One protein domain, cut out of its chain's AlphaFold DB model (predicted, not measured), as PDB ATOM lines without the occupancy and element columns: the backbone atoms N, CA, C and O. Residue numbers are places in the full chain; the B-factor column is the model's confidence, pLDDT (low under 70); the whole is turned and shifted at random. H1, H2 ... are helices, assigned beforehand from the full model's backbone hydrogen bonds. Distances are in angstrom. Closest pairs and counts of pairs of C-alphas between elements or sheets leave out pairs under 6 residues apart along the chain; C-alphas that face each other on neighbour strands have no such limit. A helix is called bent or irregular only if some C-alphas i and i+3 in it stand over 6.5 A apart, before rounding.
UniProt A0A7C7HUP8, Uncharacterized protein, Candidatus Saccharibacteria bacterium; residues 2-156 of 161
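What this domain is: This is residues 2 to 156 of the 161 residues of an uncharacterized protein of Candidatus Saccharibacteria bacterium (UniProt A0A7C7HUP8). H3b and H4 spread as a V from their link at residue 107, H1a packs on H4, and toward the opposite end of this elongated body H5 crosses, packed on H1b, H2 and H3a. The printed part has 155 residues with five named helices, H1 to H5 in order, and no named strand: all helix. It is loose, radius of gyration of the C-alphas 19.2 A, spanning 62 by 31 by 28 A, only just a rod.

How they stand to each other: H1, residues 2 to 45, was assigned as one helix by its hydrogen bonds but is bent, with C-alphas 19 and 22 8.2 A apart; its arms are H1a, residues 2 to 19, and H1b, residues 22 to 45. H1a touches H4, residues 108 to 131, the same way at a steep tilt of 43 degrees; the closest C-alphas, Phe 6 and Tyr 114, are 4.5 A apart. H3, residues 63 to 106, likewise assigned as one helix, is bent, with C-alphas 75 and 78 7.0 A apart, into H3a, residues 63 to 75, and H3b, residues 78 to 106. H1a, H1b, H3b and H4 form a bundle, a group of helices side by side. H1a, with residues 12 to 16 alone, touches H3b, the closest C-alphas being Val 12 and Gly 100, 7.0 A. H5, residues 134 to 156, touches H1b, closest C-alphas Ile 26 and Asn 140, 7.1 A, and H3a, about perpendicular at 84 degrees, closest C-alphas Val 73 and Val 149, 6.2 A. H2, residues 47 to 56, only just touches H5, with 3 pairs of C-alphas within 8 A, the closest Ile 53 and Leu 146, 7.4 A. Every O i to N i+4 pair is within hydrogen-bond range in H1a, but 14 of 20 in H1b, 4 of 6 in H2, 8 of 9 in H3a, 22 of 25 in H3b, 18 of 20 in H4 and 17 of 19 in H5.

Where its parts are: H1a, 26.1 A long, begins at C-alpha 2 (-26.230, 24.578, 67.974). H1b, 23.3 A, has a kink of 114 degrees near residue 35. H3b measures 42.0 A and H4 34.8 A. H1b, H3a and H4 are irregular: C-alphas 32 and 35 are 8.1 A apart, 72 and 75 6.9 A, 109 and 112 8.2 A. H5, 34.2 A, ends at C-alpha 156 (-66.668, -15.394, 71.646).

The domain as a whole: The C-alphas farthest apart, Ala 64 and Lys 109, are 62.7 A apart. The printed part has no cut; the link H2 to H3 is short, the others tight. Mean pLDDT of the printed part is 72.8, and 57 residues are under 70, among them 19 to 48 and 129 to 144.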
ATOM      1  N   GLU A   2     -26.324  25.844  68.735       86.81
ATOM      2  CA  GLU A   2     -26.230  24.578  67.974       86.81
ATOM      3  C   GLU A   2     -26.206  23.332  68.876       86.81
ATOM      4  O   GLU A   2     -27.047  22.448  68.734       86.81
ATOM      5  N   TYR A   3     -25.331  23.316  69.889       88.56
ATOM      6  CA  TYR A   3     -25.271  22.233  70.883       88.56
ATOM      7  C   TYR A   3     -26.586  22.043  71.655       88.56
ATOM      8  O   TYR A   3     -26.969  20.920  71.960       88.56
ATOM      9  N   VAL A   4     -27.309  23.132  71.936       86.81
ATOM     10  CA  VAL A   4     -28.603  23.084  72.638       86.81
ATOM     11  C   VAL A   4     -29.671  22.447  71.749       86.81
ATOM     12  O   VAL A   4     -30.432  21.607  72.221       86.81
ATOM     13  N   ALA A   5     -29.698  22.795  70.459       85.12
ATOM     14  CA  ALA A   5     -30.595  22.183  69.484       85.12
ATOM     15  C   ALA A   5     -30.305  20.681  69.318       85.12
ATOM     16  O   ALA A   5     -31.227  19.871  69.356       85.12
ATOM     17  N   PHE A   6     -29.028  20.302  69.231       87.94
ATOM     18  CA  PHE A   6     -28.601  18.904  69.155       87.94
ATOM     19  C   PHE A   6     -29.021  18.085  70.388       87.94
ATOM     20  O   PHE A   6     -29.678  17.052  70.253       87.94
ATOM     21  N   VAL A   7     -28.714  18.571  71.598       88.06
ATOM     22  CA  VAL A   7     -29.095  17.902  72.856       88.06
ATOM     23  C   VAL A   7     -30.616  17.817  73.001       88.06
ATOM     24  O   VAL A   7     -31.133  16.799  73.457       88.06
ATOM     25  N   SER A   8     -31.349  18.839  72.554       85.75
ATOM     26  CA  SER A   8     -32.816  18.807  72.536       85.75
ATOM     27  C   SER A   8     -33.352  17.726  71.591       85.75
ATOM     28  O   SER A   8     -34.286  17.017  71.953       85.75
ATOM     29  N   GLY A   9     -32.732  17.541  70.419       83.94
ATOM     30  CA  GLY A   9     -33.071  16.461  69.483       83.94
ATOM     31  C   GLY A   9     -32.863  15.069  70.083       83.94
ATOM     32  O   GLY A   9     -33.729  14.199  69.948       83.94
ATOM     33  N   LEU A  10     -31.764  14.880  70.823       87.81
ATOM     34  CA  LEU A  10     -31.509  13.654  71.587       87.81
ATOM     35  C   LEU A  10     -32.564  13.437  72.681       87.81
ATOM     36  O   LEU A  10     -33.113  12.345  72.798       87.81
ATOM     37  N   ALA A  11     -32.874  14.473  73.465       86.50
ATOM     38  CA  ALA A  11     -33.802  14.383  74.589       86.50
ATOM     39  C   ALA A  11     -35.239  14.079  74.141       86.50
ATOM     40  O   ALA A  11     -35.904  13.228  74.733       86.50
ATOM     41  N   VAL A  12     -35.706  14.731  73.072       84.69
ATOM     42  CA  VAL A  12     -37.027  14.477  72.479       84.69
ATOM     43  C   VAL A  12     -37.097  13.057  71.931       84.69
ATOM     44  O   VAL A  12     -38.049  12.338  72.228       84.69
ATOM     45  N   SER A  13     -36.071  12.615  71.203       82.19
ATOM     46  CA  SER A  13     -36.029  11.250  70.664       82.19
ATOM     47  C   SER A  13     -36.002  10.202  71.770       82.19
ATOM     48  O   SER A  13     -36.738   9.224  71.694       82.19
ATOM     49  N   TYR A  14     -35.244  10.442  72.841       83.31
ATOM     50  CA  TYR A  14     -35.258   9.595  74.029       83.31
ATOM     51  C   TYR A  14     -36.626   9.565  74.708       83.31
ATOM     52  O   TYR A  14     -37.098   8.497  75.081       83.31
ATOM     53  N   PHE A  15     -37.297  10.707  74.861       81.94
ATOM     54  CA  PHE A  15     -38.626  10.761  75.463       81.94
ATOM     55  C   PHE A  15     -39.666   9.999  74.630       81.94
ATOM     56  O   PHE A  15     -40.454   9.219  75.175       81.94
ATOM     57  N   LEU A  16     -39.634  10.182  73.308       75.25
ATOM     58  CA  LEU A  16     -40.501   9.474  72.370       75.25
ATOM     59  C   LEU A  16     -40.208   7.970  72.377       75.25
ATOM     60  O   LEU A  16     -41.131   7.176  72.528       75.25
ATOM     61  N   ALA A  17     -38.940   7.566  72.328       71.44
ATOM     62  CA  ALA A  17     -38.539   6.163  72.376       71.44
ATOM     63  C   ALA A  17     -38.719   5.522  73.760       71.44
ATOM     64  O   ALA A  17     -38.980   4.333  73.852       71.44
ATOM     65  N   LYS A  18     -38.681   6.260  74.868       71.69
ATOM     66  CA  LYS A  18     -39.050   5.695  76.175       71.69
ATOM     67  C   LYS A  18     -40.535   5.325  76.213       71.69
ATOM     68  O   LYS A  18     -40.901   4.321  76.813       71.69
ATOM     69  N   ARG A  19     -41.389   6.124  75.564       66.19
ATOM     70  CA  ARG A  19     -42.827   5.841  75.452       66.19
ATOM     71  C   ARG A  19     -43.159   4.820  74.362       66.19
ATOM     72  O   ARG A  19     -44.127   4.088  74.521       66.19
ATOM     73  N   ALA A  20     -42.381   4.771  73.280       62.03
ATOM     74  CA  ALA A  20     -42.714   4.019  72.067       62.03
ATOM     75  C   ALA A  20     -41.656   2.976  71.626       62.03
ATOM     76  O   ALA A  20     -41.844   2.291  70.627       62.03
ATOM     77  N   GLY A  21     -40.534   2.834  72.328       57.25
ATOM     78  CA  GLY A  21     -39.323   2.158  71.838       57.25
ATOM     79  C   GLY A  21     -39.424   0.641  71.763       57.25
ATOM     80  O   GLY A  21     -38.981   0.056  70.778       57.25
ATOM     81  N   HIS A  22     -40.085   0.004  72.735       54.56
ATOM     82  CA  HIS A  22     -40.424  -1.424  72.647       54.56
ATOM     83  C   HIS A  22     -41.292  -1.711  71.416       54.56
ATOM     84  O   HIS A  22     -41.147  -2.737  70.760       54.56
ATOM     85  N   TYR A  23     -42.138  -0.758  71.041       58.66
ATOM     86  CA  TYR A  23     -43.017  -0.896  69.897       58.66
ATOM     87  C   TYR A  23     -42.323  -0.591  68.566       58.66
ATOM     88  O   TYR A  23     -42.702  -1.162  67.553       58.66
ATOM     89  N   PHE A  24     -41.275   0.239  68.544       57.25
ATOM     90  CA  PHE A  24     -40.429   0.437  67.359       57.25
ATOM     91  C   PHE A  24     -39.690  -0.853  66.968       57.25
ATOM     92  O   PHE A  24     -39.536  -1.166  65.790       57.25
ATOM     93  N   LEU A  25     -39.293  -1.640  67.970       56.94
ATOM     94  CA  LEU A  25     -38.768  -2.992  67.793       56.94
ATOM     95  C   LEU A  25     -39.825  -3.946  67.229       56.94
ATOM     96  O   LEU A  25     -39.553  -4.618  66.240       56.94
ATOM     97  N   ILE A  26     -41.040  -3.954  67.791       57.75
ATOM     98  CA  ILE A  26     -42.173  -4.720  67.236       57.75
ATOM     99  C   ILE A  26     -42.434  -4.309  65.778       57.75
ATOM    100  O   ILE A  26     -42.656  -5.171  64.929       57.75
ATOM    101  N   LEU A  27     -42.357  -3.004  65.474       57.25
ATOM    102  CA  LEU A  27     -42.549  -2.464  64.129       57.25
ATOM    103  C   LEU A  27     -41.504  -3.009  63.142       57.25
ATOM    104  O   LEU A  27     -41.846  -3.497  62.064       57.25
ATOM    105  N   PHE A  28     -40.228  -2.931  63.522       60.59
ATOM    106  CA  PHE A  28     -39.107  -3.400  62.713       60.59
ATOM    107  C   PHE A  28     -39.149  -4.915  62.503       60.59
ATOM    108  O   PHE A  28     -38.998  -5.388  61.375       60.59
ATOM    109  N   TYR A  29     -39.394  -5.679  63.566       59.69
ATOM    110  CA  TYR A  29     -39.517  -7.127  63.468       59.69
ATOM    111  C   TYR A  29     -40.707  -7.514  62.583       59.69
ATOM    112  O   TYR A  29     -40.551  -8.340  61.694       59.69
ATOM    113  N   HIS A  30     -41.873  -6.878  62.716       59.88
ATOM    114  CA  HIS A  30     -42.992  -7.171  61.821       59.88
ATOM    115  C   HIS A  30     -42.681  -6.849  60.357       59.88
ATOM    116  O   HIS A  30     -43.004  -7.650  59.490       59.88
ATOM    117  N   PHE A  31     -42.042  -5.716  60.055       62.09
ATOM    118  CA  PHE A  31     -41.713  -5.379  58.667       62.09
ATOM    119  C   PHE A  31     -40.768  -6.412  58.032       62.09
ATOM    120  O   PHE A  31     -40.980  -6.816  56.891       62.09
ATOM    121  N   ASN A  32     -39.774  -6.894  58.786       60.59
ATOM    122  CA  ASN A  32     -38.818  -7.897  58.303       60.59
ATOM    123  C   ASN A  32     -39.363  -9.334  58.324       60.59
ATOM    124  O   ASN A  32     -38.960 -10.158  57.507       60.59
ATOM    125  N   TYR A  33     -40.287  -9.641  59.235       58.38
ATOM    126  CA  TYR A  33     -40.798 -10.994  59.484       58.38
ATOM    127  C   TYR A  33     -42.299 -11.134  59.212       58.38
ATOM    128  O   TYR A  33     -42.922 -12.084  59.679       58.38
ATOM    129  N   ARG A  34     -42.890 -10.232  58.419       58.94
ATOM    130  CA  ARG A  34     -44.319 -10.230  58.052       58.94
ATOM    131  C   ARG A  34     -44.798 -11.589  57.536       58.94
ATOM    132  O   ARG A  34     -45.911 -11.998  57.839       58.94
ATOM    133  N   ASN A  35     -43.926 -12.291  56.810       57.84
ATOM    134  CA  ASN A  35     -44.190 -13.607  56.222       57.84
ATOM    135  C   ASN A  35     -43.837 -14.783  57.153       57.84
ATOM    136  O   ASN A  35     -44.139 -15.920  56.825       57.84
ATOM    137  N   ARG A  36     -43.194 -14.522  58.299       58.34
ATOM    138  CA  ARG A  36     -42.821 -15.520  59.321       58.34
ATOM    139  C   ARG A  36     -43.664 -15.379  60.592       58.34
ATOM    140  O   ARG A  36     -43.326 -15.928  61.633       58.34
ATOM    141  N   TYR A  37     -44.758 -14.620  60.526       61.06
ATOM    142  CA  TYR A  37     -45.647 -14.407  61.665       61.06
ATOM    143  C   TYR A  37     -46.276 -15.713  62.158       61.06
ATOM    144  O   TYR A  37     -46.357 -15.909  63.364       61.06
ATOM    145  N   GLU A  38     -46.667 -16.610  61.251       61.72
ATOM    146  CA  GLU A  38     -47.178 -17.933  61.626       61.72
ATOM    147  C   GLU A  38     -46.126 -18.742  62.387       61.72
ATOM    148  O   GLU A  38     -46.447 -19.298  63.429       61.72
ATOM    149  N   GLU A  39     -44.858 -18.708  61.956       64.88
ATOM    150  CA  GLU A  39     -43.754 -19.359  62.677       64.88
ATOM    151  C   GLU A  39     -43.578 -18.771  64.084       64.88
ATOM    152  O   GLU A  39     -43.391 -19.508  65.048       64.88
ATOM    153  N   ILE A  40     -43.669 -17.443  64.225       62.19
ATOM    154  CA  ILE A  40     -43.529 -16.755  65.518       62.19
ATOM    155  C   ILE A  40     -44.740 -17.006  66.424       62.19
ATOM    156  O   ILE A  40     -44.587 -17.108  67.638       62.19
ATOM    157  N   PHE A  41     -45.941 -17.103  65.855       66.38
ATOM    158  CA  PHE A  41     -47.145 -17.463  66.593       66.38
ATOM    159  C   PHE A  41     -47.039 -18.915  67.069       66.38
ATOM    160  O   PHE A  41     -47.242 -19.182  68.250       66.38
ATOM    161  N   ASP A  42     -46.610 -19.828  66.197       69.88
ATOM    162  CA  ASP A  42     -46.437 -21.249  66.502       69.88
ATOM    163  C   ASP A  42     -45.334 -21.507  67.553       69.88
ATOM    164  O   ASP A  42     -45.425 -22.485  68.293       69.88
ATOM    165  N   LEU A  43     -44.356 -20.602  67.743       67.88
ATOM    166  CA  LEU A  43     -43.406 -20.672  68.874       67.88
ATOM    167  C   LEU A  43     -44.102 -20.679  70.243       67.88
ATOM    168  O   LEU A  43     -43.572 -21.257  71.198       67.88
ATOM    169  N   HIS A  44     -45.294 -20.084  70.340       64.00
ATOM    170  CA  HIS A  44     -46.076 -20.049  71.575       64.00
ATOM    171  C   HIS A  44     -46.804 -21.361  71.863       64.00
ATOM    172  O   HIS A  44     -47.421 -21.479  72.918       64.00
ATOM    173  N   GLN A  45     -46.714 -22.362  70.983       64.12
ATOM    174  CA  GLN A  45     -47.161 -23.724  71.282       64.12
ATOM    175  C   GLN A  45     -46.217 -24.446  72.251       64.12
ATOM    176  O   GLN A  45     -46.598 -25.466  72.801       64.12
ATOM    177  N   ASN A  46     -45.003 -23.944  72.491       66.81
ATOM    178  CA  ASN A  46     -44.036 -24.639  73.340       66.81
ATOM    179  C   ASN A  46     -44.371 -24.507  74.843       66.81
ATOM    180  O   ASN A  46     -44.761 -23.435  75.313       66.81
ATOM    181  N   GLU A  47     -44.126 -25.565  75.626       60.50
ATOM    182  CA  GLU A  47     -44.359 -25.596  77.086       60.50
ATOM    183  C   GLU A  47     -43.761 -24.415  77.880       60.50
ATOM    184  O   GLU A  47     -44.444 -23.901  78.770       60.50
ATOM    185  N   PRO A  48     -42.546 -23.910  77.574       68.50
ATOM    186  CA  PRO A  48     -41.990 -22.761  78.286       68.50
ATOM    187  C   PRO A  48     -42.838 -21.493  78.141       68.50
ATOM    188  O   PRO A  48     -42.881 -20.673  79.053       68.50
ATOM    189  N   PHE A  49     -43.532 -21.324  77.011       70.38
ATOM    190  CA  PHE A  49     -44.448 -20.203  76.814       70.38
ATOM    191  C   PHE A  49     -45.761 -20.411  77.558       70.38
ATOM    192  O   PHE A  49     -46.270 -19.458  78.147       70.38
ATOM    193  N   TYR A  50     -46.278 -21.643  77.583       74.38
ATOM    194  CA  TYR A  50     -47.469 -21.984  78.360       74.38
ATOM    195  C   TYR A  50     -47.303 -21.647  79.843       74.38
ATOM    196  O   TYR A  50     -48.179 -20.995  80.403       74.38
ATOM    197  N   GLU A  51     -46.189 -22.034  80.469       74.75
ATOM    198  CA  GLU A  51     -45.975 -21.777  81.901       74.75
ATOM    199  C   GLU A  51     -46.026 -20.281  82.236       74.75
ATOM    200  O   GLU A  51     -46.589 -19.884  83.254       74.75
ATOM    201  N   VAL A  52     -45.536 -19.427  81.337       73.81
ATOM    202  CA  VAL A  52     -45.625 -17.973  81.511       73.81
ATOM    203  C   VAL A  52     -47.038 -17.452  81.231       73.81
ATOM    204  O   VAL A  52     -47.558 -16.627  81.979       73.81
ATOM    205  N   ILE A  53     -47.694 -17.948  80.183       74.31
ATOM    206  CA  ILE A  53     -49.047 -17.527  79.792       74.31
ATOM    207  C   ILE A  53     -50.082 -17.930  80.844       74.31
ATOM    208  O   ILE A  53     -50.976 -17.142  81.135       74.31
ATOM    209  N   ARG A  54     -49.948 -19.110  81.459       79.12
ATOM    210  CA  ARG A  54     -50.814 -19.579  82.550       79.12
ATOM    211  C   ARG A  54     -50.805 -18.618  83.738       79.12
ATOM    212  O   ARG A  54     -51.834 -18.414  84.372       79.12
ATOM    213  N   LEU A  55     -49.649 -18.023  84.036       76.62
ATOM    214  CA  LEU A  55     -49.505 -17.060  85.130       76.62
ATOM    215  C   LEU A  55     -50.117 -15.690  84.795       76.62
ATOM    216  O   LEU A  55     -50.541 -14.974  85.699       76.62
ATOM    217  N   GLU A  56     -50.174 -15.325  83.512       75.81
ATOM    218  CA  GLU A  56     -50.610 -14.003  83.039       75.81
ATOM    219  C   GLU A  56     -52.056 -13.994  82.490       75.81
ATOM    220  O   GLU A  56     -52.655 -12.926  82.354       75.81
ATOM    221  N   ASN A  57     -52.653 -15.155  82.194       74.94
ATOM    222  CA  ASN A  57     -53.961 -15.276  81.544       74.94
ATOM    223  C   ASN A  57     -54.969 -16.086  82.374       74.94
ATOM    224  O   ASN A  57     -54.913 -17.313  82.435       74.94
ATOM    225  N   LYS A  58     -55.990 -15.400  82.903       75.31
ATOM    226  CA  LYS A  58     -57.074 -15.997  83.710       75.31
ATOM    227  C   LYS A  58     -57.913 -17.060  82.987       75.31
ATOM    228  O   LYS A  58     -58.628 -17.813  83.639       75.31
ATOM    229  N   TYR A  59     -57.870 -17.102  81.658       70.00
ATOM    230  CA  TYR A  59     -58.653 -18.028  80.841       70.00
ATOM    231  C   TYR A  59     -57.882 -19.306  80.465       70.00
ATOM    232  O   TYR A  59     -58.469 -20.225  79.891       70.00
ATOM    233  N   THR A  60     -56.578 -19.364  80.748       74.06
ATOM    234  CA  THR A  60     -55.697 -20.478  80.368       74.06
ATOM    235  C   THR A  60     -55.236 -21.212  81.622       74.06
ATOM    236  O   THR A  60     -54.228 -20.852  82.219       74.06
ATOM    237  N   ILE A  61     -56.002 -22.222  82.046       76.88
ATOM    238  CA  ILE A  61     -55.731 -22.979  83.278       76.88
ATOM    239  C   ILE A  61     -54.904 -24.220  82.941       76.88
ATOM    240  O   ILE A  61     -53.872 -24.487  83.560       76.88
ATOM    241  N   THR A  62     -55.316 -24.952  81.909       83.56
ATOM    242  CA  THR A  62     -54.633 -26.156  81.434       83.56
ATOM    243  C   THR A  62     -53.880 -25.902  80.131       83.56
ATOM    244  O   THR A  62     -54.157 -24.956  79.392       83.56
ATOM    245  N   TYR A  63     -52.920 -26.774  79.822       79.75
ATOM    246  CA  TYR A  63     -52.231 -26.748  78.532       79.75
ATOM    247  C   TYR A  63     -53.182 -27.049  77.359       79.75
ATOM    248  O   TYR A  63     -53.026 -26.503  76.270       79.75
ATOM    249  N   ALA A  64     -54.223 -27.853  77.590       83.12
ATOM    250  CA  ALA A  64     -55.270 -28.090  76.599       83.12
ATOM    251  C   ALA A  64     -56.059 -26.805  76.285       83.12
ATOM    252  O   ALA A  64     -56.285 -26.507  75.113       83.12
ATOM    253  N   ASP A  65     -56.398 -26.003  77.304       80.94
ATOM    254  CA  ASP A  65     -57.039 -24.692  77.107       80.94
ATOM    255  C   ASP A  65     -56.144 -23.752  76.296       80.94
ATOM    256  O   ASP A  65     -56.624 -23.022  75.429       80.94
ATOM    257  N   HIS A  66     -54.833 -23.782  76.565       81.38
ATOM    258  CA  HIS A  66     -53.844 -22.998  75.830       81.38
ATOM    259  C   HIS A  66     -53.843 -23.362  74.345       81.38
ATOM    260  O   HIS A  66     -53.989 -22.477  73.506       81.38
ATOM    261  N   LEU A  67     -53.754 -24.656  74.019       83.38
ATOM    262  CA  LEU A  67     -53.775 -25.139  72.636       83.38
ATOM    263  C   LEU A  67     -55.099 -24.832  71.928       83.38
ATOM    264  O   LEU A  67     -55.089 -24.399  70.775       83.38
ATOM    265  N   TYR A  68     -56.230 -25.009  72.612       83.75
ATOM    266  CA  TYR A  68     -57.547 -24.688  72.064       83.75
ATOM    267  C   TYR A  68     -57.652 -23.203  71.700       83.75
ATOM    268  O   TYR A  68     -57.982 -22.852  70.566       83.75
ATOM    269  N   ARG A  69     -57.299 -22.314  72.634       79.19
ATOM    270  CA  ARG A  69     -57.310 -20.863  72.399       79.19
ATOM    271  C   ARG A  69     -56.316 -20.460  71.322       79.19
ATOM    272  O   ARG A  69     -56.631 -19.612  70.496       79.19
ATOM    273  N   HIS A  70     -55.143 -21.084  71.304       81.69
ATOM    274  CA  HIS A  70     -54.137 -20.861  70.280       81.69
ATOM    275  C   HIS A  70     -54.697 -21.137  68.876       81.69
ATOM    276  O   HIS A  70     -54.612 -20.277  68.000       81.69
ATOM    277  N   GLN A  71     -55.338 -22.294  68.676       82.62
ATOM    278  CA  GLN A  71     -55.967 -22.658  67.401       82.62
ATOM    279  C   GLN A  71     -57.129 -21.732  67.033       82.62
ATOM    280  O   GLN A  71     -57.267 -21.351  65.873       82.62
ATOM    281  N   LEU A  72     -57.932 -21.336  68.019       81.12
ATOM    282  CA  LEU A  72     -59.081 -20.456  67.829       81.12
ATOM    283  C   LEU A  72     -58.667 -19.025  67.436       81.12
ATOM    284  O   LEU A  72     -59.337 -18.377  66.637       81.12
ATOM    285  N   VAL A  73     -57.541 -18.537  67.959       76.12
ATOM    286  CA  VAL A  73     -57.013 -17.189  67.690       76.12
ATOM    287  C   VAL A  73     -56.208 -17.134  66.391       76.12
ATOM    288  O   VAL A  73     -56.237 -16.105  65.716       76.12
ATOM    289  N   LYS A  74     -55.525 -18.226  66.017       77.12
ATOM    290  CA  LYS A  74     -54.672 -18.325  64.818       77.12
ATOM    291  C   LYS A  74     -55.282 -17.703  63.544       77.12
ATOM    292  O   LYS A  74     -54.589 -16.894  62.928       77.12
ATOM    293  N   PRO A  75     -56.547 -17.971  63.155       77.75
ATOM    294  CA  PRO A  75     -57.124 -17.388  61.937       77.75
ATOM    295  C   PRO A  75     -57.351 -15.867  62.015       77.75
ATOM    296  O   PRO A  75     -57.287 -15.187  60.996       77.75
ATOM    297  N   PHE A  76     -57.579 -15.311  63.209       73.50
ATOM    298  CA  PHE A  76     -57.801 -13.868  63.412       73.50
ATOM    299  C   PHE A  76     -56.510 -13.102  63.699       73.50
ATOM    300  O   PHE A  76     -56.476 -11.869  63.635       73.50
ATOM    301  N   ALA A  77     -55.447 -13.832  64.027       70.06
ATOM    302  CA  ALA A  77     -54.187 -13.301  64.500       70.06
ATOM    303  C   ALA A  77     -53.591 -12.295  63.504       70.06
ATOM    304  O   ALA A  77     -53.253 -11.179  63.891       70.06
ATOM    305  N   GLN A  78     -53.572 -12.622  62.207       71.75
ATOM    306  CA  GLN A  78     -53.045 -11.735  61.165       71.75
ATOM    307  C   GLN A  78     -53.862 -10.440  61.005       71.75
ATOM    308  O   GLN A  78     -53.288  -9.353  60.870       71.75
ATOM    309  N   GLU A  79     -55.193 -10.526  61.028       74.81
ATOM    310  CA  GLU A  79     -56.081  -9.370  60.855       74.81
ATOM    311  C   GLU A  79     -55.999  -8.421  62.055       74.81
ATOM    312  O   GLU A  79     -55.740  -7.225  61.899       74.81
ATOM    313  N   LYS A  80     -56.151  -8.958  63.269       71.62
ATOM    314  CA  LYS A  80     -56.060  -8.190  64.515       71.62
ATOM    315  C   LYS A  80     -54.671  -7.585  64.690       71.62
ATOM    316  O   LYS A  80     -54.565  -6.412  65.046       71.62
ATOM    317  N   PHE A  81     -53.617  -8.317  64.334       69.88
ATOM    318  CA  PHE A  81     -52.261  -7.775  64.292       69.88
ATOM    319  C   PHE A  81     -52.160  -6.595  63.320       69.88
ATOM    320  O   PHE A  81     -51.628  -5.547  63.680       69.88
ATOM    321  N   THR A  82     -52.705  -6.722  62.106       73.19
ATOM    322  CA  THR A  82     -52.715  -5.637  61.108       73.19
ATOM    323  C   THR A  82     -53.514  -4.420  61.596       73.19
ATOM    324  O   THR A  82     -53.140  -3.273  61.350       73.19
ATOM    325  N   SER A  83     -54.598  -4.643  62.337       73.62
ATOM    326  CA  SER A  83     -55.388  -3.577  62.960       73.62
ATOM    327  C   SER A  83     -54.618  -2.850  64.069       73.62
ATOM    328  O   SER A  83     -54.550  -1.613  64.073       73.62
ATOM    329  N   TYR A  84     -53.961  -3.594  64.966       69.62
ATOM    330  CA  TYR A  84     -53.076  -3.021  65.983       69.62
ATOM    331  C   TYR A  84     -51.914  -2.263  65.339       69.62
ATOM    332  O   TYR A  84     -51.616  -1.143  65.749       69.62
ATOM    333  N   TRP A  85     -51.333  -2.802  64.266       69.44
ATOM    334  CA  TRP A  85     -50.313  -2.148  63.450       69.44
ATOM    335  C   TRP A  85     -50.785  -0.805  62.875       69.44
ATOM    336  O   TRP A  85     -50.104   0.212  63.017       69.44
ATOM    337  N   ASN A  86     -51.965  -0.767  62.256       70.94
ATOM    338  CA  ASN A  86     -52.514   0.453  61.659       70.94
ATOM    339  C   ASN A  86     -52.846   1.516  62.712       70.94
ATOM    340  O   ASN A  86     -52.602   2.705  62.506       70.94
ATOM    341  N   SER A  87     -53.390   1.103  63.853       70.44
ATOM    342  CA  SER A  87     -53.665   2.009  64.973       70.44
ATOM    343  C   SER A  87     -52.369   2.554  65.575       70.44
ATOM    344  O   SER A  87     -52.258   3.744  65.872       70.44
ATOM    345  N   PHE A  88     -51.355   1.697  65.692       68.81
ATOM    346  CA  PHE A  88     -50.077   2.049  66.284       68.81
ATOM    347  C   PHE A  88     -49.242   2.971  65.387       68.81
ATOM    348  O   PHE A  88     -48.734   3.987  65.854       68.81
ATOM    349  N   THR A  89     -49.151   2.686  64.086       69.56
ATOM    350  CA  THR A  89     -48.469   3.559  63.112       69.56
ATOM    351  C   THR A  89     -49.095   4.948  63.065       69.56
ATOM    352  O   THR A  89     -48.364   5.940  63.065       69.56
ATOM    353  N   LYS A  90     -50.428   5.054  63.119       75.44
ATOM    354  CA  LYS A  90     -51.116   6.345  63.267       75.44
ATOM    355  C   LYS A  90     -50.705   7.071  64.546       75.44
ATOM    356  O   LYS A  90     -50.414   8.263  64.488       75.44
ATOM    357  N   LEU A  91     -50.634   6.369  65.677       72.25
ATOM    358  CA  LEU A  91     -50.250   6.954  66.961       72.25
ATOM    359  C   LEU A  91     -48.789   7.426  66.971       72.25
ATOM    360  O   LEU A  91     -48.522   8.549  67.389       72.25
ATOM    361  N   VAL A  92     -47.852   6.618  66.469       69.94
ATOM    362  CA  VAL A  92     -46.438   7.010  66.335       69.94
ATOM    363  C   VAL A  92     -46.301   8.198  65.401       69.94
ATOM    364  O   VAL A  92     -45.608   9.152  65.741       69.94
ATOM    365  N   THR A  93     -46.994   8.175  64.262       73.00
ATOM    366  CA  THR A  93     -46.976   9.285  63.305       73.00
ATOM    367  C   THR A  93     -47.502  10.551  63.962       73.00
ATOM    368  O   THR A  93     -46.841  11.578  63.903       73.00
ATOM    369  N   TYR A  94     -48.635  10.480  64.663       76.88
ATOM    370  CA  TYR A  94     -49.168  11.614  65.410       76.88
ATOM    371  C   TYR A  94     -48.166  12.117  66.453       76.88
ATOM    372  O   TYR A  94     -47.852  13.300  66.470       76.88
ATOM    373  N   LEU A  95     -47.589  11.239  67.277       71.06
ATOM    374  CA  LEU A  95     -46.638  11.644  68.312       71.06
ATOM    375  C   LEU A  95     -45.359  12.267  67.735       71.06
ATOM    376  O   LEU A  95     -44.938  13.320  68.204       71.06
ATOM    377  N   TYR A  96     -44.748  11.656  66.721       71.19
ATOM    378  CA  TYR A  96     -43.514  12.164  66.119       71.19
ATOM    379  C   TYR A  96     -43.741  13.427  65.296       71.19
ATOM    380  O   TYR A  96     -42.927  14.343  65.357       71.19
ATOM    381  N   VAL A  97     -44.845  13.519  64.556       71.25
ATOM    382  CA  VAL A  97     -45.169  14.725  63.787       71.25
ATOM    383  C   VAL A  97     -45.509  15.862  64.744       71.25
ATOM    384  O   VAL A  97     -44.947  16.944  64.621       71.25
ATOM    385  N   TYR A  98     -46.359  15.634  65.743       71.56
ATOM    386  CA  TYR A  98     -46.801  16.712  66.627       71.56
ATOM    387  C   TYR A  98     -45.705  17.133  67.613       71.56
ATOM    388  O   TYR A  98     -45.346  18.307  67.678       71.56
ATOM    389  N   TYR A  99     -45.117  16.186  68.349       68.75
ATOM    390  CA  TYR A  99     -44.112  16.493  69.374       68.75
ATOM    391  C   TYR A  99     -42.689  16.598  68.824       68.75
ATOM    392  O   TYR A  99     -41.860  17.258  69.443       68.75
ATOM    393  N   GLY A 100     -42.386  15.976  67.683       66.75
ATOM    394  CA  GLY A 100     -41.067  16.075  67.054       66.75
ATOM    395  C   GLY A 100     -40.882  17.350  66.230       66.75
ATOM    396  O   GLY A 100     -39.765  17.868  66.186       66.75
ATOM    397  N   LEU A 101     -41.949  17.899  65.631       69.38
ATOM    398  CA  LEU A 101     -41.875  19.151  64.859       69.38
ATOM    399  C   LEU A 101     -42.042  20.409  65.719       69.38
ATOM    400  O   LEU A 101     -41.493  21.452  65.364       69.38
ATOM    401  N   LEU A 102     -42.734  20.327  66.862       71.31
ATOM    402  CA  LEU A 102     -42.920  21.454  67.790       71.31
ATOM    403  C   LEU A 102     -41.591  22.125  68.210       71.31
ATOM    404  O   LEU A 102     -41.474  23.346  68.090       71.31
ATOM    405  N   PRO A 103     -40.552  21.374  68.624       66.62
ATOM    406  CA  PRO A 103     -39.241  21.945  68.930       66.62
ATOM    407  C   PRO A 103     -38.531  22.507  67.691       66.62
ATOM    408  O   PRO A 103     -37.732  23.435  67.805       66.62
ATOM    409  N   GLY A 104     -38.847  21.991  66.501       65.69
ATOM    410  CA  GLY A 104     -38.311  22.481  65.233       65.69
ATOM    411  C   GLY A 104     -38.675  23.934  64.934       65.69
ATOM    412  O   GLY A 104     -37.866  24.662  64.362       65.69
ATOM    413  N   LEU A 105     -39.845  24.385  65.397       70.69
ATOM    414  CA  LEU A 105     -40.265  25.787  65.310       70.69
ATOM    415  C   LEU A 105     -39.452  26.692  66.249       70.69
ATOM    416  O   LEU A 105     -39.108  27.812  65.879       70.69
ATOM    417  N   ILE A 106     -39.087  26.197  67.437       75.31
ATOM    418  CA  ILE A 106     -38.258  26.925  68.415       75.31
ATOM    419  C   ILE A 106     -36.810  27.041  67.917       75.31
ATOM    420  O   ILE A 106     -36.167  28.079  68.067       75.31
ATOM    421  N   PHE A 107     -36.295  25.987  67.280       75.00
ATOM    422  CA  PHE A 107     -34.929  25.921  66.764       75.00
ATOM    423  C   PHE A 107     -34.833  26.166  65.254       75.00
ATOM    424  O   PHE A 107     -33.889  25.683  64.645       75.00
ATOM    425  N   PHE A 108     -35.737  26.934  64.634       78.19
ATOM    426  CA  PHE A 108     -35.829  27.073  63.168       78.19
ATOM    427  C   PHE A 108     -34.480  27.344  62.465       78.19
ATOM    428  O   PHE A 108     -34.142  26.700  61.476       78.19
ATOM    429  N   LYS A 109     -33.645  28.231  63.028       82.94
ATOM    430  CA  LYS A 109     -32.301  28.553  62.502       82.94
ATOM    431  C   LYS A 109     -31.255  27.442  62.712       82.94
ATOM    432  O   LYS A 109     -30.269  27.382  61.990       82.94
ATOM    433  N   TYR A 110     -31.461  26.569  63.696       85.69
ATOM    434  CA  TYR A 110     -30.568  25.465  64.080       85.69
ATOM    435  C   TYR A 110     -31.211  24.089  63.858       85.69
ATOM    436  O   TYR A 110     -30.756  23.083  64.408       85.69
ATOM    437  N   TYR A 111     -32.259  24.042  63.034       81.88
ATOM    438  CA  TYR A 111     -33.035  22.848  62.736       81.88
ATOM    439  C   TYR A 111     -32.182  21.672  62.222       81.88
ATOM    440  O   TYR A 111     -32.429  20.547  62.660       81.88
ATOM    441  N   PRO A 112     -31.120  21.883  61.409       86.19
ATOM    442  CA  PRO A 112     -30.232  20.793  61.003       86.19
ATOM    443  C   PRO A 112     -29.551  20.088  62.183       86.19
ATOM    444  O   PRO A 112     -29.492  18.864  62.207       86.19
ATOM    445  N   TYR A 113     -29.091  20.832  63.194       86.88
ATOM    446  CA  TYR A 113     -28.439  20.255  64.377       86.88
ATOM    447  C   TYR A 113     -29.428  19.489  65.260       86.88
ATOM    448  O   TYR A 113     -29.087  18.441  65.805       86.88
ATOM    449  N   TYR A 114     -30.666  19.977  65.360       85.44
ATOM    450  CA  TYR A 114     -31.757  19.264  66.024       85.44
ATOM    451  C   TYR A 114     -32.071  17.931  65.328       85.44
ATOM    452  O   TYR A 114     -32.089  16.887  65.982       85.44
ATOM    453  N   LEU A 115     -32.235  17.942  63.999       83.50
ATOM    454  CA  LEU A 115     -32.453  16.728  63.205       83.50
ATOM    455  C   LEU A 115     -31.285  15.745  63.320       83.50
ATOM    456  O   LEU A 115     -31.508  14.544  63.442       83.50
ATOM    457  N   LEU A 116     -30.050  16.244  63.332       86.81
ATOM    458  CA  LEU A 116     -28.856  15.418  63.493       86.81
ATOM    459  C   LEU A 116     -28.860  14.685  64.847       86.81
ATOM    460  O   LEU A 116     -28.535  13.501  64.899       86.81
ATOM    461  N   GLY A 117     -29.328  15.340  65.916       85.25
ATOM    462  CA  GLY A 117     -29.577  14.702  67.215       85.25
ATOM    463  C   GLY A 117     -30.618  13.586  67.138       85.25
ATOM    464  O   GLY A 117     -30.382  12.488  67.639       85.25
ATOM    465  N   ILE A 118     -31.738  13.825  66.450       85.44
ATOM    466  CA  ILE A 118     -32.772  12.803  66.244       85.44
ATOM    467  C   ILE A 118     -32.202  11.589  65.508       85.44
ATOM    468  O   ILE A 118     -32.363  10.458  65.967       85.44
ATOM    469  N   VAL A 119     -31.517  11.806  64.385       85.06
ATOM    470  CA  VAL A 119     -30.980  10.725  63.548       85.06
ATOM    471  C   VAL A 119     -29.959   9.891  64.318       85.06
ATOM    472  O   VAL A 119     -30.081   8.666  64.349       85.06
ATOM    473  N   ILE A 120     -28.998  10.530  64.997       88.81
ATOM    474  CA  ILE A 120     -27.986   9.819  65.794       88.81
ATOM    475  C   ILE A 120     -28.645   8.985  66.889       88.81
ATOM    476  O   ILE A 120     -28.286   7.819  67.059       88.81
ATOM    477  N   TYR A 121     -29.637   9.540  67.596       87.38
ATOM    478  CA  TYR A 121     -30.363   8.778  68.607       87.38
ATOM    479  C   TYR A 121     -30.985   7.511  68.017       87.38
ATOM    480  O   TYR A 121     -30.820   6.439  68.587       87.38
ATOM    481  N   HIS A 122     -31.675   7.610  66.878       80.19
ATOM    482  CA  HIS A 122     -32.360   6.458  66.288       80.19
ATOM    483  C   HIS A 122     -31.377   5.396  65.791       80.19
ATOM    484  O   HIS A 122     -31.651   4.214  65.965       80.19
ATOM    485  N   ILE A 123     -30.219   5.791  65.252       82.56
ATOM    486  CA  ILE A 123     -29.157   4.849  64.865       82.56
ATOM    487  C   ILE A 123     -28.637   4.093  66.094       82.56
ATOM    488  O   ILE A 123     -28.572   2.864  66.078       82.56
ATOM    489  N   VAL A 124     -28.306   4.808  67.174       84.50
ATOM    490  CA  VAL A 124     -27.794   4.200  68.414       84.50
ATOM    491  C   VAL A 124     -28.860   3.332  69.079       84.50
ATOM    492  O   VAL A 124     -28.575   2.211  69.492       84.50
ATOM    493  N   PHE A 125     -30.098   3.821  69.149       80.19
ATOM    494  CA  PHE A 125     -31.230   3.085  69.698       80.19
ATOM    495  C   PHE A 125     -31.497   1.808  68.906       80.19
ATOM    496  O   PHE A 125     -31.712   0.758  69.507       80.19
ATOM    497  N   PHE A 126     -31.451   1.874  67.575       72.56
ATOM    498  CA  PHE A 126     -31.623   0.718  66.707       72.56
ATOM    499  C   PHE A 126     -30.508  -0.309  66.913       72.56
ATOM    500  O   PHE A 126     -30.797  -1.476  67.167       72.56
ATOM    501  N   ALA A 127     -29.245   0.128  66.897       78.56
ATOM    502  CA  ALA A 127     -28.102  -0.745  67.150       78.56
ATOM    503  C   ALA A 127     -28.190  -1.413  68.533       78.56
ATOM    504  O   ALA A 127     -28.029  -2.623  68.635       78.56
ATOM    505  N   TYR A 128     -28.522  -0.655  69.583       75.19
ATOM    506  CA  TYR A 128     -28.742  -1.189  70.930       75.19
ATOM    507  C   TYR A 128     -29.878  -2.221  70.960       75.19
ATOM    508  O   TYR A 128     -29.748  -3.304  71.524       75.19
ATOM    509  N   SER A 129     -30.994  -1.890  70.320       67.06
ATOM    510  CA  SER A 129     -32.204  -2.706  70.314       67.06
ATOM    511  C   SER A 129     -32.015  -4.038  69.586       67.06
ATOM    512  O   SER A 129     -32.517  -5.056  70.053       67.06
ATOM    513  N   VAL A 130     -31.272  -4.041  68.476       65.19
ATOM    514  CA  VAL A 130     -30.982  -5.249  67.693       65.19
ATOM    515  C   VAL A 130     -29.855  -6.073  68.318       65.19
ATOM    516  O   VAL A 130     -29.994  -7.283  68.423       65.19
ATOM    517  N   LEU A 131     -28.756  -5.446  68.752       67.88
ATOM    518  CA  LEU A 131     -27.551  -6.175  69.180       67.88
ATOM    519  C   LEU A 131     -27.583  -6.635  70.642       67.88
ATOM    520  O   LEU A 131     -26.915  -7.603  70.984       67.88
ATOM    521  N   ILE A 132     -28.293  -5.922  71.521       62.69
ATOM    522  CA  ILE A 132     -28.238  -6.162  72.976       62.69
ATOM    523  C   ILE A 132     -29.578  -6.686  73.512       62.69
ATOM    524  O   ILE A 132     -29.608  -7.392  74.517       62.69
ATOM    525  N   LYS A 133     -30.698  -6.368  72.851       57.34
ATOM    526  CA  LYS A 133     -32.056  -6.588  73.373       57.34
ATOM    527  C   LYS A 133     -32.860  -7.694  72.673       57.34
ATOM    528  O   LYS A 133     -34.085  -7.697  72.777       57.34
ATOM    529  N   GLU A 134     -32.209  -8.673  72.038       52.06
ATOM    530  CA  GLU A 134     -32.886  -9.843  71.434       52.06
ATOM    531  C   GLU A 134     -33.858 -10.558  72.400       52.06
ATOM    532  O   GLU A 134     -34.882 -11.085  71.970       52.06
ATOM    533  N   HIS A 135     -33.615 -10.508  73.714       49.88
ATOM    534  CA  HIS A 135     -34.490 -11.127  74.720       49.88
ATOM    535  C   HIS A 135     -35.858 -10.436  74.904       49.88
ATOM    536  O   HIS A 135     -36.813 -11.078  75.343       49.88
ATOM    537  N   ASP A 136     -36.002  -9.157  74.544       55.97
ATOM    538  CA  ASP A 136     -37.243  -8.388  74.757       55.97
ATOM    539  C   ASP A 136     -38.279  -8.615  73.641       55.97
ATOM    540  O   ASP A 136     -39.465  -8.316  73.784       55.97
ATOM    541  N   VAL A 137     -37.841  -9.146  72.501       56.28
ATOM    542  CA  VAL A 137     -38.692  -9.400  71.333       56.28
ATOM    543  C   VAL A 137     -39.707 -10.494  71.656       56.28
ATOM    544  O   VAL A 137     -40.903 -10.322  71.431       56.28
ATOM    545  N   ILE A 138     -39.241 -11.572  72.286       61.78
ATOM    546  CA  ILE A 138     -40.074 -12.680  72.760       61.78
ATOM    547  C   ILE A 138     -41.111 -12.194  73.785       61.78
ATOM    548  O   ILE A 138     -42.287 -12.547  73.694       61.78
ATOM    549  N   TYR A 139     -40.699 -11.337  74.723       63.97
ATOM    550  CA  TYR A 139     -41.591 -10.717  75.706       63.97
ATOM    551  C   TYR A 139     -42.695  -9.879  75.040       63.97
ATOM    552  O   TYR A 139     -43.876 -10.020  75.353       63.97
ATOM    553  N   ASN A 140     -42.334  -9.059  74.055       62.91
ATOM    554  CA  ASN A 140     -43.292  -8.240  73.315       62.91
ATOM    555  C   ASN A 140     -44.281  -9.082  72.486       62.91
ATOM    556  O   ASN A 140     -45.477  -8.783  72.457       62.91
ATOM    557  N   TYR A 141     -43.813 -10.162  71.852       67.38
ATOM    558  CA  TYR A 141     -44.685 -11.109  71.152       67.38
ATOM    559  C   TYR A 141     -45.618 -11.865  72.104       67.38
ATOM    560  O   TYR A 141     -46.744 -12.185  71.720       67.38
ATOM    561  N   ARG A 142     -45.188 -12.122  73.345       69.25
ATOM    562  CA  ARG A 142     -46.033 -12.710  74.391       69.25
ATOM    563  C   ARG A 142     -47.171 -11.775  74.790       69.25
ATOM    564  O   ARG A 142     -48.318 -12.208  74.824       69.25
ATOM    565  N   ILE A 143     -46.880 -10.493  75.024       68.75
ATOM    566  CA  ILE A 143     -47.909  -9.484  75.339       68.75
ATOM    567  C   ILE A 143     -48.956  -9.424  74.231       68.75
ATOM    568  O   ILE A 143     -50.157  -9.390  74.495       68.75
ATOM    569  N   LEU A 144     -48.504  -9.429  72.980       69.00
ATOM    570  CA  LEU A 144     -49.408  -9.359  71.847       69.00
ATOM    571  C   LEU A 144     -50.288 -10.606  71.725       69.00
ATOM    572  O   LEU A 144     -51.485 -10.483  71.474       69.00
ATOM    573  N   TYR A 145     -49.711 -11.788  71.942       73.50
ATOM    574  CA  TYR A 145     -50.464 -13.038  72.011       73.50
ATOM    575  C   TYR A 145     -51.518 -13.001  73.119       73.50
ATOM    576  O   TYR A 145     -52.672 -13.339  72.878       73.50
ATOM    577  N   LEU A 146     -51.158 -12.529  74.313       72.31
ATOM    578  CA  LEU A 146     -52.091 -12.397  75.431       72.31
ATOM    579  C   LEU A 146     -53.243 -11.441  75.115       72.31
ATOM    580  O   LEU A 146     -54.394 -11.759  75.416       72.31
ATOM    581  N   ALA A 147     -52.950 -10.306  74.478       72.12
ATOM    582  CA  ALA A 147     -53.968  -9.351  74.049       72.12
ATOM    583  C   ALA A 147     -54.931  -9.982  73.029       72.12
ATOM    584  O   ALA A 147     -56.143  -9.884  73.189       72.12
ATOM    585  N   LEU A 148     -54.390 -10.694  72.037       72.62
ATOM    586  CA  LEU A 148     -55.155 -11.421  71.021       72.62
ATOM    587  C   LEU A 148     -56.053 -12.503  71.626       72.62
ATOM    588  O   LEU A 148     -57.247 -12.544  71.339       72.62
ATOM    589  N   VAL A 149     -55.495 -13.364  72.481       75.38
ATOM    590  CA  VAL A 149     -56.252 -14.433  73.145       75.38
ATOM    591  C   VAL A 149     -57.371 -13.852  73.992       75.38
ATOM    592  O   VAL A 149     -58.483 -14.375  73.960       75.38
ATOM    593  N   THR A 150     -57.096 -12.777  74.728       77.31
ATOM    594  CA  THR A 150     -58.086 -12.110  75.578       77.31
ATOM    595  C   THR A 150     -59.214 -11.513  74.741       77.31
ATOM    596  O   THR A 150     -60.370 -11.840  74.981       77.31
ATOM    597  N   ASP A 151     -58.885 -10.724  73.716       76.88
ATOM    598  CA  ASP A 151     -59.860 -10.053  72.846       76.88
ATOM    599  C   ASP A 151     -60.750 -11.065  72.107       76.88
ATOM    600  O   ASP A 151     -61.974 -10.958  72.110       76.88
ATOM    601  N   VAL A 152     -60.169 -12.112  71.515       74.88
ATOM    602  CA  VAL A 152     -60.959 -13.146  70.824       74.88
ATOM    603  C   VAL A 152     -61.813 -13.942  71.815       74.88
ATOM    604  O   VAL A 152     -62.992 -14.157  71.553       74.88
ATOM    605  N   THR A 153     -61.261 -14.327  72.971       75.06
ATOM    606  CA  THR A 153     -62.018 -15.051  74.007       75.06
ATOM    607  C   THR A 153     -63.213 -14.236  74.497       75.06
ATOM    608  O   THR A 153     -64.303 -14.778  74.654       75.06
ATOM    609  N   GLU A 154     -63.029 -12.939  74.739       81.50
ATOM    610  CA  GLU A 154     -64.103 -12.057  75.201       81.50
ATOM    611  C   GLU A 154     -65.177 -11.853  74.132       81.50
ATOM    612  O   GLU A 154     -66.365 -11.868  74.454       81.50
ATOM    613  N   ASN A 155     -64.784 -11.741  72.861       79.25
ATOM    614  CA  ASN A 155     -65.733 -11.642  71.754       79.25
ATOM    615  C   ASN A 155     -66.536 -12.937  71.545       79.25
ATOM    616  O   ASN A 155     -67.723 -12.857  71.245       79.25
ATOM    617  N   GLU A 156     -65.937 -14.118  71.716       72.75
ATOM    618  CA  GLU A 156     -66.668 -15.394  71.646       72.75
ATOM    619  C   GLU A 156     -67.639 -15.558  72.825       72.75
ATOM    620  O   GLU A 156     -68.814 -15.847  72.616       72.75
TER     621      GLU A 156